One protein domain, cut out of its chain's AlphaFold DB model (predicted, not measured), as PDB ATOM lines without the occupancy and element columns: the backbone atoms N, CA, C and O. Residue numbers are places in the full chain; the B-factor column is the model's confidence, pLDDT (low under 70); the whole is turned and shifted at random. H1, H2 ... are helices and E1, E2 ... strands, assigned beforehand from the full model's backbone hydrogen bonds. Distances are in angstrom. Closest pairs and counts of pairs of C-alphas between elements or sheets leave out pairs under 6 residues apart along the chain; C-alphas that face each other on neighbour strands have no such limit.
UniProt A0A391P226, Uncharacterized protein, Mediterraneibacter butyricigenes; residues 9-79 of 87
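This is residues 9 to 79 of the 87 residues of an uncharacterized protein of Mediterraneibacter butyricigenes (UniProt A0A391P226). A small hairpin of two strands, E1 and E2, sits in the middle, with the long helix H1 on one side of it and the two short helices H2 and H3 on the other, these two meeting at nearly a right angle. A long loop without named elements, residues 24 to 46, leads from H1 back to E1 and folds back on itself. The printed part has 71 residues with three named helices and two named strands, in the order H1, E1, E2, H2, H3; the sheet E1 - E2 is antiparallel and the class is mixed. It is compact, with a radius of gyration of the C-alphas of 11.1 A, and spans 31 by 22 by 19 A.

Find C-alpha 47 at (-111.980, -14.565, 68.158); from there E1 runs 10.2 A to residue 50. E2, residues 53 to 57, is 12.5 A long, and H2, residues 58 to 65, is 10.5 A. Look at C-alpha 9, at (-126.036, -10.888, 75.177), for the beginning of H1, residues 9 to 23, 20.8 A long. H3, residues 70 to 78, covers 12.5 A and ends at C-alpha 78, (-124.466, -18.461, 61.485).

In the hairpin E1 and E2, N 48 and O 56 are 2.9 A apart, within hydrogen-bond range; the strand directions differ by 166 degrees. The closest C-alphas of H1 and E2 are those of Ile 17 and His 53, 5.5 A apart. For H3 and E2 they are those of Leu 77 and Arg 54, at 5.6 A. H2 and H3 touch, closest at the C-alphas of Phe 65 and Ala 73, 6.3 A, and stand about perpendicular, at 87 degrees. H1 is apart from H2 and H3. In H1, H2 and H3 every O i to N i+4 pair is within hydrogen-bond range.

The C-alphas of Lys 22 and Tyr 67, the two farthest apart, are 32.3 A from each other. The printed part has no cut. The link from H1 to E1 is long, with 23 residues; within it residues 33 to 34 pair antiparallel with residues 41 to 42. No printed residue has a pLDDT under 70.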
ATOM      1  N   TYR A   9    -126.279 -10.311  76.508       95.81
ATOM      2  CA  TYR A   9    -126.036 -10.888  75.177       95.81
ATOM      3  C   TYR A   9    -126.530  -9.993  74.037       95.81
ATOM      4  O   TYR A   9    -125.730  -9.564  73.217       95.81
ATOM      5  N   GLU A  10    -127.816  -9.634  74.029       95.19
ATOM      6  CA  GLU A  10    -128.432  -8.899  72.912       95.19
ATOM      7  C   GLU A  10    -127.793  -7.527  72.676       95.19
ATOM      8  O   GLU A  10    -127.679  -7.070  71.540       95.19
ATOM      9  N   GLN A  11    -127.377  -6.852  73.751       97.81
ATOM     10  CA  GLN A  11    -126.726  -5.551  73.643       97.81
ATOM     11  C   GLN A  11    -125.280  -5.695  73.167       97.81
ATOM     12  O   GLN A  11    -124.820  -4.876  72.372       97.81
ATOM     13  N   ILE A  12    -124.559  -6.699  73.672       98.31
ATOM     14  CA  ILE A  12    -123.182  -6.985  73.257       98.31
ATOM     15  C   ILE A  12    -123.157  -7.340  71.773       98.31
ATOM     16  O   ILE A  12    -122.399  -6.741  71.017       98.31
ATOM     17  N   ASP A  13    -124.018  -8.267  71.368       97.69
ATOM     18  CA  ASP A  13    -124.087  -8.800  70.015       97.69
ATOM     19  C   ASP A  13    -124.400  -7.699  68.996       97.69
ATOM     20  O   ASP A  13    -123.650  -7.479  68.047       97.69
ATOM     21  N   ARG A  14    -125.423  -6.883  69.284       97.94
ATOM     22  CA  ARG A  14    -125.766  -5.709  68.469       97.94
ATOM     23  C   ARG A  14    -124.595  -4.737  68.325       97.94
ATOM     24  O   ARG A  14    -124.284  -4.323  67.216       97.94
ATOM     25  N   LYS A  15    -123.920  -4.397  69.429       98.56
ATOM     26  CA  LYS A  15    -122.761  -3.491  69.390       98.56
ATOM     27  C   LYS A  15    -121.607  -4.075  68.584       98.56
ATOM     28  O   LYS A  15    -120.927  -3.327  67.896       98.56
ATOM     29  N   ASN A  16    -121.370  -5.382  68.668       98.31
ATOM     30  CA  ASN A  16    -120.329  -6.027  67.878       98.31
ATOM     31  C   ASN A  16    -120.641  -5.969  66.379       98.31
ATOM     32  O   ASN A  16    -119.740  -5.674  65.598       98.31
ATOM     33  N   ILE A  17    -121.899  -6.203  65.986       97.88
ATOM     34  CA  ILE A  17    -122.352  -6.073  64.594       97.88
ATOM     35  C   ILE A  17    -122.163  -4.631  64.105       97.88
ATOM     36  O   ILE A  17    -121.551  -4.424  63.061       97.88
ATOM     37  N   ASP A  18    -122.606  -3.633  64.877       98.50
ATOM     38  CA  ASP A  18    -122.441  -2.213  64.529       98.50
ATOM     39  C   ASP A  18    -120.952  -1.839  64.378       98.50
ATOM     40  O   ASP A  18    -120.559  -1.138  63.441       98.50
ATOM     41  N   THR A  19    -120.096  -2.332  65.283       98.31
ATOM     42  CA  THR A  19    -118.638  -2.153  65.208       98.31
ATOM     43  C   THR A  19    -118.071  -2.793  63.941       98.31
ATOM     44  O   THR A  19    -117.287  -2.146  63.245       98.31
ATOM     45  N   PHE A  20    -118.486  -4.014  63.594       98.00
ATOM     46  CA  PHE A  20    -118.024  -4.680  62.375       98.00
ATOM     47  C   PHE A  20    -118.490  -3.950  61.111       98.00
ATOM     48  O   PHE A  20    -117.698  -3.758  60.200       98.00
ATOM     49  N   GLN A  21    -119.729  -3.460  61.056       97.94
ATOM     50  CA  GLN A  21    -120.214  -2.668  59.917       97.94
ATOM     51  C   GLN A  21    -119.420  -1.372  59.715       97.94
ATOM     52  O   GLN A  21    -119.290  -0.888  58.593       97.94
ATOM     53  N   LYS A  22    -118.895  -0.794  60.800       97.81
ATOM     54  CA  LYS A  22    -118.122   0.448  60.754       97.81
ATOM     55  C   LYS A  22    -116.655   0.238  60.384       97.81
ATOM     56  O   LYS A  22    -116.084   1.083  59.698       97.81
ATOM     57  N   TYR A  23    -116.035  -0.817  60.904       96.06
ATOM     58  CA  TYR A  23    -114.584  -1.015  60.831       96.06
ATOM     59  C   TYR A  23    -114.166  -2.230  59.998       96.06
ATOM     60  O   TYR A  23    -112.994  -2.356  59.657       96.06
ATOM     61  N   GLU A  24    -115.093  -3.130  59.682       94.00
ATOM     62  CA  GLU A  24    -114.831  -4.422  59.050       94.00
ATOM     63  C   GLU A  24    -113.606  -5.105  59.692       94.00
ATOM     64  O   GLU A  24    -113.583  -5.384  60.894       94.00
ATOM     65  N   MET A  25    -112.557  -5.321  58.896       94.69
ATOM     66  CA  MET A  25    -111.295  -5.930  59.303       94.69
ATOM     67  C   MET A  25    -110.132  -4.930  59.357       94.69
ATOM     68  O   MET A  25    -108.980  -5.355  59.354       94.69
ATOM     69  N   SER A  26    -110.383  -3.615  59.407       97.31
ATOM     70  CA  SER A  26    -109.306  -2.609  59.440       97.31
ATOM     71  C   SER A  26    -108.565  -2.552  60.783       97.31
ATOM     72  O   SER A  26    -107.401  -2.165  60.818       97.31
ATOM     73  N   HIS A  27    -109.219  -2.975  61.872       94.12
ATOM     74  CA  HIS A  27    -108.676  -2.986  63.238       94.12
ATOM     75  C   HIS A  27    -108.790  -4.380  63.888       94.12
ATOM     76  O   HIS A  27    -109.462  -4.539  64.911       94.12
ATOM     77  N   PRO A  28    -108.183  -5.431  63.304       95.88
ATOM     78  CA  PRO A  28    -108.462  -6.809  63.700       95.88
ATOM     79  C   PRO A  28    -107.886  -7.172  65.075       95.88
ATOM     80  O   PRO A  28    -108.432  -8.038  65.754       95.88
ATOM     81  N   GLU A  29    -106.809  -6.511  65.501       97.38
ATOM     82  CA  GLU A  29    -106.124  -6.776  66.774       97.38
ATOM     83  C   GLU A  29    -106.575  -5.849  67.914       97.38
ATOM     84  O   GLU A  29    -106.227  -6.073  69.072       97.38
ATOM     85  N   GLU A  30    -107.383  -4.830  67.617       97.75
ATOM     86  CA  GLU A  30    -107.873  -3.892  68.623       97.75
ATOM     87  C   GLU A  30    -109.066  -4.473  69.398       97.75
ATOM     88  O   GLU A  30    -109.951  -5.128  68.843       97.75
ATOM     89  N   ASN A  31    -109.120  -4.196  70.704       97.38
ATOM     90  CA  ASN A  31    -110.167  -4.667  71.617       97.38
ATOM     91  C   ASN A  31    -111.472  -3.854  71.493       97.38
ATOM     92  O   ASN A  31    -111.965  -3.273  72.463       97.38
ATOM     93  N   LEU A  32    -112.024  -3.791  70.281       97.88
ATOM     94  CA  LEU A  32    -113.230  -3.022  69.949       97.88
ATOM     95  C   LEU A  32    -114.536  -3.793  70.200       97.88
ATOM     96  O   LEU A  32    -115.615  -3.201  70.194       97.88
ATOM     97  N   TYR A  33    -114.444  -5.101  70.434       98.62
ATOM     98  CA  TYR A  33    -115.580  -6.008  70.562       98.62
ATOM     99  C   TYR A  33    -115.694  -6.556  71.984       98.62
ATOM    100  O   TYR A  33    -114.824  -6.352  72.837       98.62
ATOM    101  N   ARG A  34    -116.778  -7.287  72.252       98.69
ATOM    102  CA  ARG A  34    -116.963  -8.042  73.494       98.69
ATOM    103  C   ARG A  34    -117.426  -9.463  73.219       98.69
ATOM    104  O   ARG A  34    -118.252  -9.697  72.348       98.69
ATOM    105  N   CYS A  35    -116.925 -10.410  73.999       98.50
ATOM    106  CA  CYS A  35    -117.321 -11.807  73.900       98.50
ATOM    107  C   CYS A  35    -118.751 -12.005  74.417       98.50
ATOM    108  O   CYS A  35    -119.055 -11.656  75.558       98.50
ATOM    109  N   VAL A  36    -119.623 -12.623  73.621       97.81
ATOM    110  CA  VAL A  36    -121.031 -12.839  73.998       97.81
ATOM    111  C   VAL A  36    -121.221 -13.892  75.101       97.81
ATOM    112  O   VAL A  36    -122.292 -13.971  75.695       97.81
ATOM    113  N   ILE A  37    -120.186 -14.682  75.413       97.25
ATOM    114  CA  ILE A  37    -120.214 -15.697  76.482       97.25
ATOM    115  C   ILE A  37    -119.799 -15.113  77.834       97.25
ATOM    116  O   ILE A  37    -120.463 -15.361  78.835       97.25
ATOM    117  N   CYS A  38    -118.694 -14.363  77.884       97.81
ATOM    118  CA  CYS A  38    -118.123 -13.878  79.146       97.81
ATOM    119  C   CYS A  38    -118.245 -12.362  79.359       97.81
ATOM    120  O   CYS A  38    -117.979 -11.902  80.460       97.81
ATOM    121  N   GLY A  39    -118.641 -11.587  78.347       97.94
ATOM    122  CA  GLY A  39    -118.804 -10.129  78.428       97.94
ATOM    123  C   GLY A  39    -117.509  -9.314  78.332       97.94
ATOM    124  O   GLY A  39    -117.569  -8.092  78.146       97.94
ATOM    125  N   GLU A  40    -116.349  -9.968  78.418       98.50
ATOM    126  CA  GLU A  40    -115.029  -9.333  78.374       98.50
ATOM    127  C   GLU A  40    -114.672  -8.788  76.991       98.50
ATOM    128  O   GLU A  40    -115.192  -9.244  75.967       98.50
ATOM    129  N   GLN A  41    -113.756  -7.816  76.968       98.31
ATOM    130  CA  GLN A  41    -113.233  -7.248  75.726       98.31
ATOM    131  C   GLN A  41    -112.577  -8.317  74.840       98.31
ATOM    132  O   GLN A  41    -111.996  -9.298  75.312       98.31
ATOM    133  N   ALA A  42    -112.686  -8.117  73.533       98.31
ATOM    134  CA  ALA A  42    -112.153  -9.015  72.530       98.31
ATOM    135  C   ALA A  42    -111.713  -8.240  71.286       98.31
ATOM    136  O   ALA A  42    -112.334  -7.242  70.907       98.31
ATOM    137  N   CYS A  43    -110.683  -8.751  70.621       97.62
ATOM    138  CA  CYS A  43    -110.363  -8.397  69.249       97.62
ATOM    139  C   CYS A  43    -110.921  -9.464  68.300       97.62
ATOM    140  O   CYS A  43    -111.018 -10.646  68.655       97.62
ATOM    141  N   ILE A  44    -111.311  -9.056  67.094       97.06
ATOM    142  CA  ILE A  44    -111.924  -9.967  66.121       97.06
ATOM    143  C   ILE A  44    -110.901 -10.928  65.500       97.06
ATOM    144  O   ILE A  44    -111.245 -12.061  65.189       97.06
ATOM    145  N   GLY A  45    -109.630 -10.529  65.406       96.38
ATOM    146  CA  GLY A  45    -108.547 -11.338  64.841       96.38
ATOM    147  C   GLY A  45    -108.142 -12.552  65.686       96.38
ATOM    148  O   GLY A  45    -107.550 -13.484  65.154       96.38
ATOM    149  N   ASN A  46    -108.481 -12.577  66.981       95.06
ATOM    150  CA  ASN A  46    -108.246 -13.720  67.878       95.06
ATOM    151  C   ASN A  46    -109.549 -14.252  68.510       95.06
ATOM    152  O   ASN A  46    -109.575 -14.767  69.632       95.06
ATOM    153  N   SER A  47    -110.650 -14.096  67.783       96.38
ATOM    154  CA  SER A  47    -111.980 -14.565  68.158       96.38
ATOM    155  C   SER A  47    -112.636 -15.233  66.953       96.38
ATOM    156  O   SER A  47    -112.184 -15.069  65.822       96.38
ATOM    157  N   ILE A  48    -113.719 -15.970  67.178       95.31
ATOM    158  CA  ILE A  48    -114.585 -16.452  66.098       95.31
ATOM    159  C   ILE A  48    -115.914 -15.702  66.149       95.31
ATOM    160  O   ILE A  48    -116.430 -15.403  67.225       95.31
ATOM    161  N   SER A  49    -116.429 -15.327  64.983       95.75
ATOM    162  CA  SER A  49    -117.684 -14.587  64.818       95.75
ATOM    163  C   SER A  49    -118.185 -14.741  63.384       95.75
ATOM    164  O   SER A  49    -117.402 -15.096  62.499       95.75
ATOM    165  N   CYS A  50    -119.452 -14.418  63.136       95.56
ATOM    166  CA  CYS A  50    -119.964 -14.190  61.787       95.56
ATOM    167  C   CYS A  50    -120.149 -12.678  61.590       95.56
ATOM    168  O   CYS A  50    -121.157 -12.122  62.004       95.56
ATOM    169  N   GLN A  51    -119.159 -11.976  61.023       94.88
ATOM    170  CA  GLN A  51    -119.240 -10.516  60.808       94.88
ATOM    171  C   GLN A  51    -119.559  -9.720  62.096       94.88
ATOM    172  O   GLN A  51    -120.414  -8.838  62.117       94.88
ATOM    173  N   GLY A  52    -118.907 -10.071  63.210       95.88
ATOM    174  CA  GLY A  52    -119.166  -9.478  64.529       95.88
ATOM    175  C   GLY A  52    -120.344 -10.103  65.289       95.88
ATOM    176  O   GLY A  52    -120.340 -10.070  66.521       95.88
ATOM    177  N   HIS A  53    -121.291 -10.748  64.596       96.75
ATOM    178  CA  HIS A  53    -122.367 -11.525  65.221       96.75
ATOM    179  C   HIS A  53    -121.796 -12.706  66.005       96.75
ATOM    180  O   HIS A  53    -120.889 -13.412  65.544       96.75
ATOM    181  N   ARG A  54    -122.327 -12.899  67.212       96.69
ATOM    182  CA  ARG A  54    -121.967 -13.941  68.175       96.69
ATOM    183  C   ARG A  54    -120.465 -14.055  68.410       96.69
ATOM    184  O   ARG A  54    -119.936 -15.152  68.557       96.69
ATOM    185  N   LEU A  55    -119.759 -12.926  68.473       97.56
ATOM    186  CA  LEU A  55    -118.315 -12.940  68.684       97.56
ATOM    187  C   LEU A  55    -117.938 -13.623  70.004       97.56
ATOM    188  O   LEU A  55    -118.370 -13.212  71.083       97.56
ATOM    189  N   ILE A  56    -117.092 -14.648  69.917       97.44
ATOM    190  CA  ILE A  56    -116.610 -15.431  71.055       97.44
ATOM    191  C   ILE A  56    -115.097 -15.599  71.007       97.44
ATOM    192  O   ILE A  56    -114.505 -15.853  69.960       97.44
ATOM    193  N   HIS A  57    -114.459 -15.519  72.174       97.31
ATOM    194  CA  HIS A  57    -113.058 -15.911  72.288       97.31
ATOM    195  C   HIS A  57    -112.884 -17.394  71.948       97.31
ATOM    196  O   HIS A  57    -113.730 -18.220  72.299       97.31
ATOM    197  N   ASN A  58    -111.718 -17.753  71.413       93.88
ATOM    198  CA  ASN A  58    -111.351 -19.148  71.149       93.88
ATOM    199  C   ASN A  58    -111.470 -20.048  72.400       93.88
ATOM    200  O   ASN A  58    -111.950 -21.180  72.327       93.88
ATOM    201  N   TRP A  59    -111.088 -19.546  73.579       93.88
ATOM    202  CA  TRP A  59    -111.191 -20.307  74.832       93.88
ATOM    203  C   TRP A  59    -112.639 -20.441  75.335       93.88
ATOM    204  O   TRP A  59    -113.005 -21.493  75.863       93.88
ATOM    205  N   CYS A  60    -113.487 -19.427  75.124       95.88
ATOM    206  CA  CYS A  60    -114.922 -19.515  75.403       95.88
ATOM    207  C   CYS A  60    -115.597 -20.534  74.482       95.88
ATOM    208  O   CYS A  60    -116.402 -21.332  74.957       95.88
ATOM    209  N   ALA A  61    -115.225 -20.560  73.199       93.81
ATOM    210  CA  ALA A  61    -115.723 -21.546  72.247       93.81
ATOM    211  C   ALA A  61    -115.393 -22.976  72.701       93.81
ATOM    212  O   ALA A  61    -116.289 -23.805  72.838       93.81
ATOM    213  N   ASN A  62    -114.131 -23.245  73.053       92.00
ATOM    214  CA  ASN A  62    -113.719 -24.555  73.569       92.00
ATOM    215  C   ASN A  62    -114.465 -24.954  74.851       92.00
ATOM    216  O   ASN A  62    -114.780 -26.126  75.038       92.00
ATOM    217  N   ARG A  63    -114.764 -23.991  75.730       91.62
ATOM    218  CA  ARG A  63    -115.515 -24.241  76.967       91.62
ATOM    219  C   ARG A  63    -116.979 -24.600  76.706       91.62
ATOM    220  O   ARG A  63    -117.524 -25.435  77.419       91.62
ATOM    221  N   VAL A  64    -117.616 -23.935  75.745       93.00
ATOM    222  CA  VAL A  64    -119.054 -24.061  75.472       93.00
ATOM    223  C   VAL A  64    -119.352 -25.241  74.552       93.00
ATOM    224  O   VAL A  64    -120.252 -26.024  74.838       93.00
ATOM    225  N   PHE A  65    -118.599 -25.376  73.464       91.31
ATOM    226  CA  PHE A  65    -118.833 -26.398  72.443       91.31
ATOM    227  C   PHE A  65    -118.019 -27.670  72.699       91.31
ATOM    228  O   PHE A  65    -118.391 -28.740  72.230       91.31
ATOM    229  N   GLY A  66    -116.938 -27.583  73.476       88.31
ATOM    230  CA  GLY A  66    -115.977 -28.667  73.665       88.31
ATOM    231  C   GLY A  66    -114.833 -28.611  72.652       88.31
ATOM    232  O   GLY A  66    -114.959 -28.067  71.552       88.31
ATOM    233  N   TYR A  67    -113.688 -29.180  73.032       85.31
ATOM    234  CA  TYR A  67    -112.504 -29.217  72.175       85.31
ATOM    235  C   TYR A  67    -112.777 -30.042  70.908       85.31
ATOM    236  O   TYR A  67    -113.242 -31.175  70.994       85.31
ATOM    237  N   GLY A  68    -112.488 -29.475  69.735       78.12
ATOM    238  CA  GLY A  68    -112.701 -30.131  68.437       78.12
ATOM    239  C   GLY A  68    -114.117 -30.000  67.858       78.12
ATOM    240  O   GLY A  68    -114.317 -30.330  66.693       78.12
ATOM    241  N   ASN A  69    -115.079 -29.438  68.597       86.62
ATOM    242  CA  ASN A  69    -116.464 -29.257  68.134       86.62
ATOM    243  C   ASN A  69    -116.679 -27.915  67.418       86.62
ATOM    244  O   ASN A  69    -117.667 -27.213  67.633       86.62
ATOM    245  N   ILE A  70    -115.740 -27.552  66.543       83.75
ATOM    246  CA  ILE A  70    -115.768 -26.268  65.834       83.75
ATOM    247  C   ILE A  70    -116.963 -26.154  64.874       83.75
ATOM    248  O   ILE A  70    -117.493 -25.068  64.675       83.75
ATOM    249  N   LEU A  71    -117.442 -27.278  64.326       89.56
ATOM    250  CA  LEU A  71    -118.605 -27.304  63.436       89.56
ATOM    251  C   LEU A  71    -119.888 -26.840  64.142       89.56
ATOM    252  O   LEU A  71    -120.675 -26.100  63.562       89.56
ATOM    253  N   GLU A  72    -120.088 -27.252  65.394       90.19
ATOM    254  CA  GLU A  72    -121.246 -26.819  66.183       90.19
ATOM    255  C   GLU A  72    -121.132 -25.341  66.564       90.19
ATOM    256  O   GLU A  72    -122.136 -24.631  66.556       90.19
ATOM    257  N   ALA A  73    -119.910 -24.853  66.806       90.56
ATOM    258  CA  ALA A  73    -119.673 -23.426  66.986       90.56
ATOM    259  C   ALA A  73    -120.067 -22.639  65.727       90.56
ATOM    260  O   ALA A  73    -120.821 -21.682  65.838       90.56
ATOM    261  N   PHE A  74    -119.641 -23.063  64.532       90.25
ATOM    262  CA  PHE A  74    -119.994 -22.377  63.283       90.25
ATOM    263  C   PHE A  74    -121.498 -22.364  63.003       90.25
ATOM    264  O   PHE A  74    -122.033 -21.304  62.692       90.25
ATOM    265  N   LYS A  75    -122.197 -23.492  63.189       91.06
ATOM    266  CA  LYS A  75    -123.664 -23.532  63.057       91.06
ATOM    267  C   LYS A  75    -124.339 -22.519  63.975       91.06
ATOM    268  O   LYS A  75    -125.241 -21.809  63.549       91.06
ATOM    269  N   TRP A  76    -123.869 -22.423  65.218       92.12
ATOM    270  CA  TRP A  76    -124.387 -21.446  66.164       92.12
ATOM    271  C   TRP A  76    -124.023 -20.007  65.773       92.12
ATOM    272  O   TRP A  76    -124.842 -19.116  65.935       92.12
ATOM    273  N   LEU A  77    -122.833 -19.744  65.233       91.50
ATOM    274  CA  LEU A  77    -122.450 -18.402  64.778       91.50
ATOM    275  C   LEU A  77    -123.284 -17.914  63.584       91.50
ATOM    276  O   LEU A  77    -123.542 -16.721  63.484       91.50
ATOM    277  N   GLU A  78    -123.678 -18.806  62.677       89.62
ATOM    278  CA  GLU A  78    -124.466 -18.461  61.485       89.62
ATOM    279  C   GLU A  78    -125.969 -18.351  61.776       89.62
ATOM    280  O   GLU A  78    -126.693 -17.642  61.069       89.62
ATOM    281  N   ASP A  79    -126.438 -19.022  62.830       86.44
ATOM    282  CA  ASP A  79    -127.847 -19.038  63.193       86.44
ATOM    283  C   ASP A  79    -128.363 -17.647  63.611       86.44
ATOM    284  O   ASP A  79    -127.808 -16.949  64.468       86.44
TER     285      ASP A  79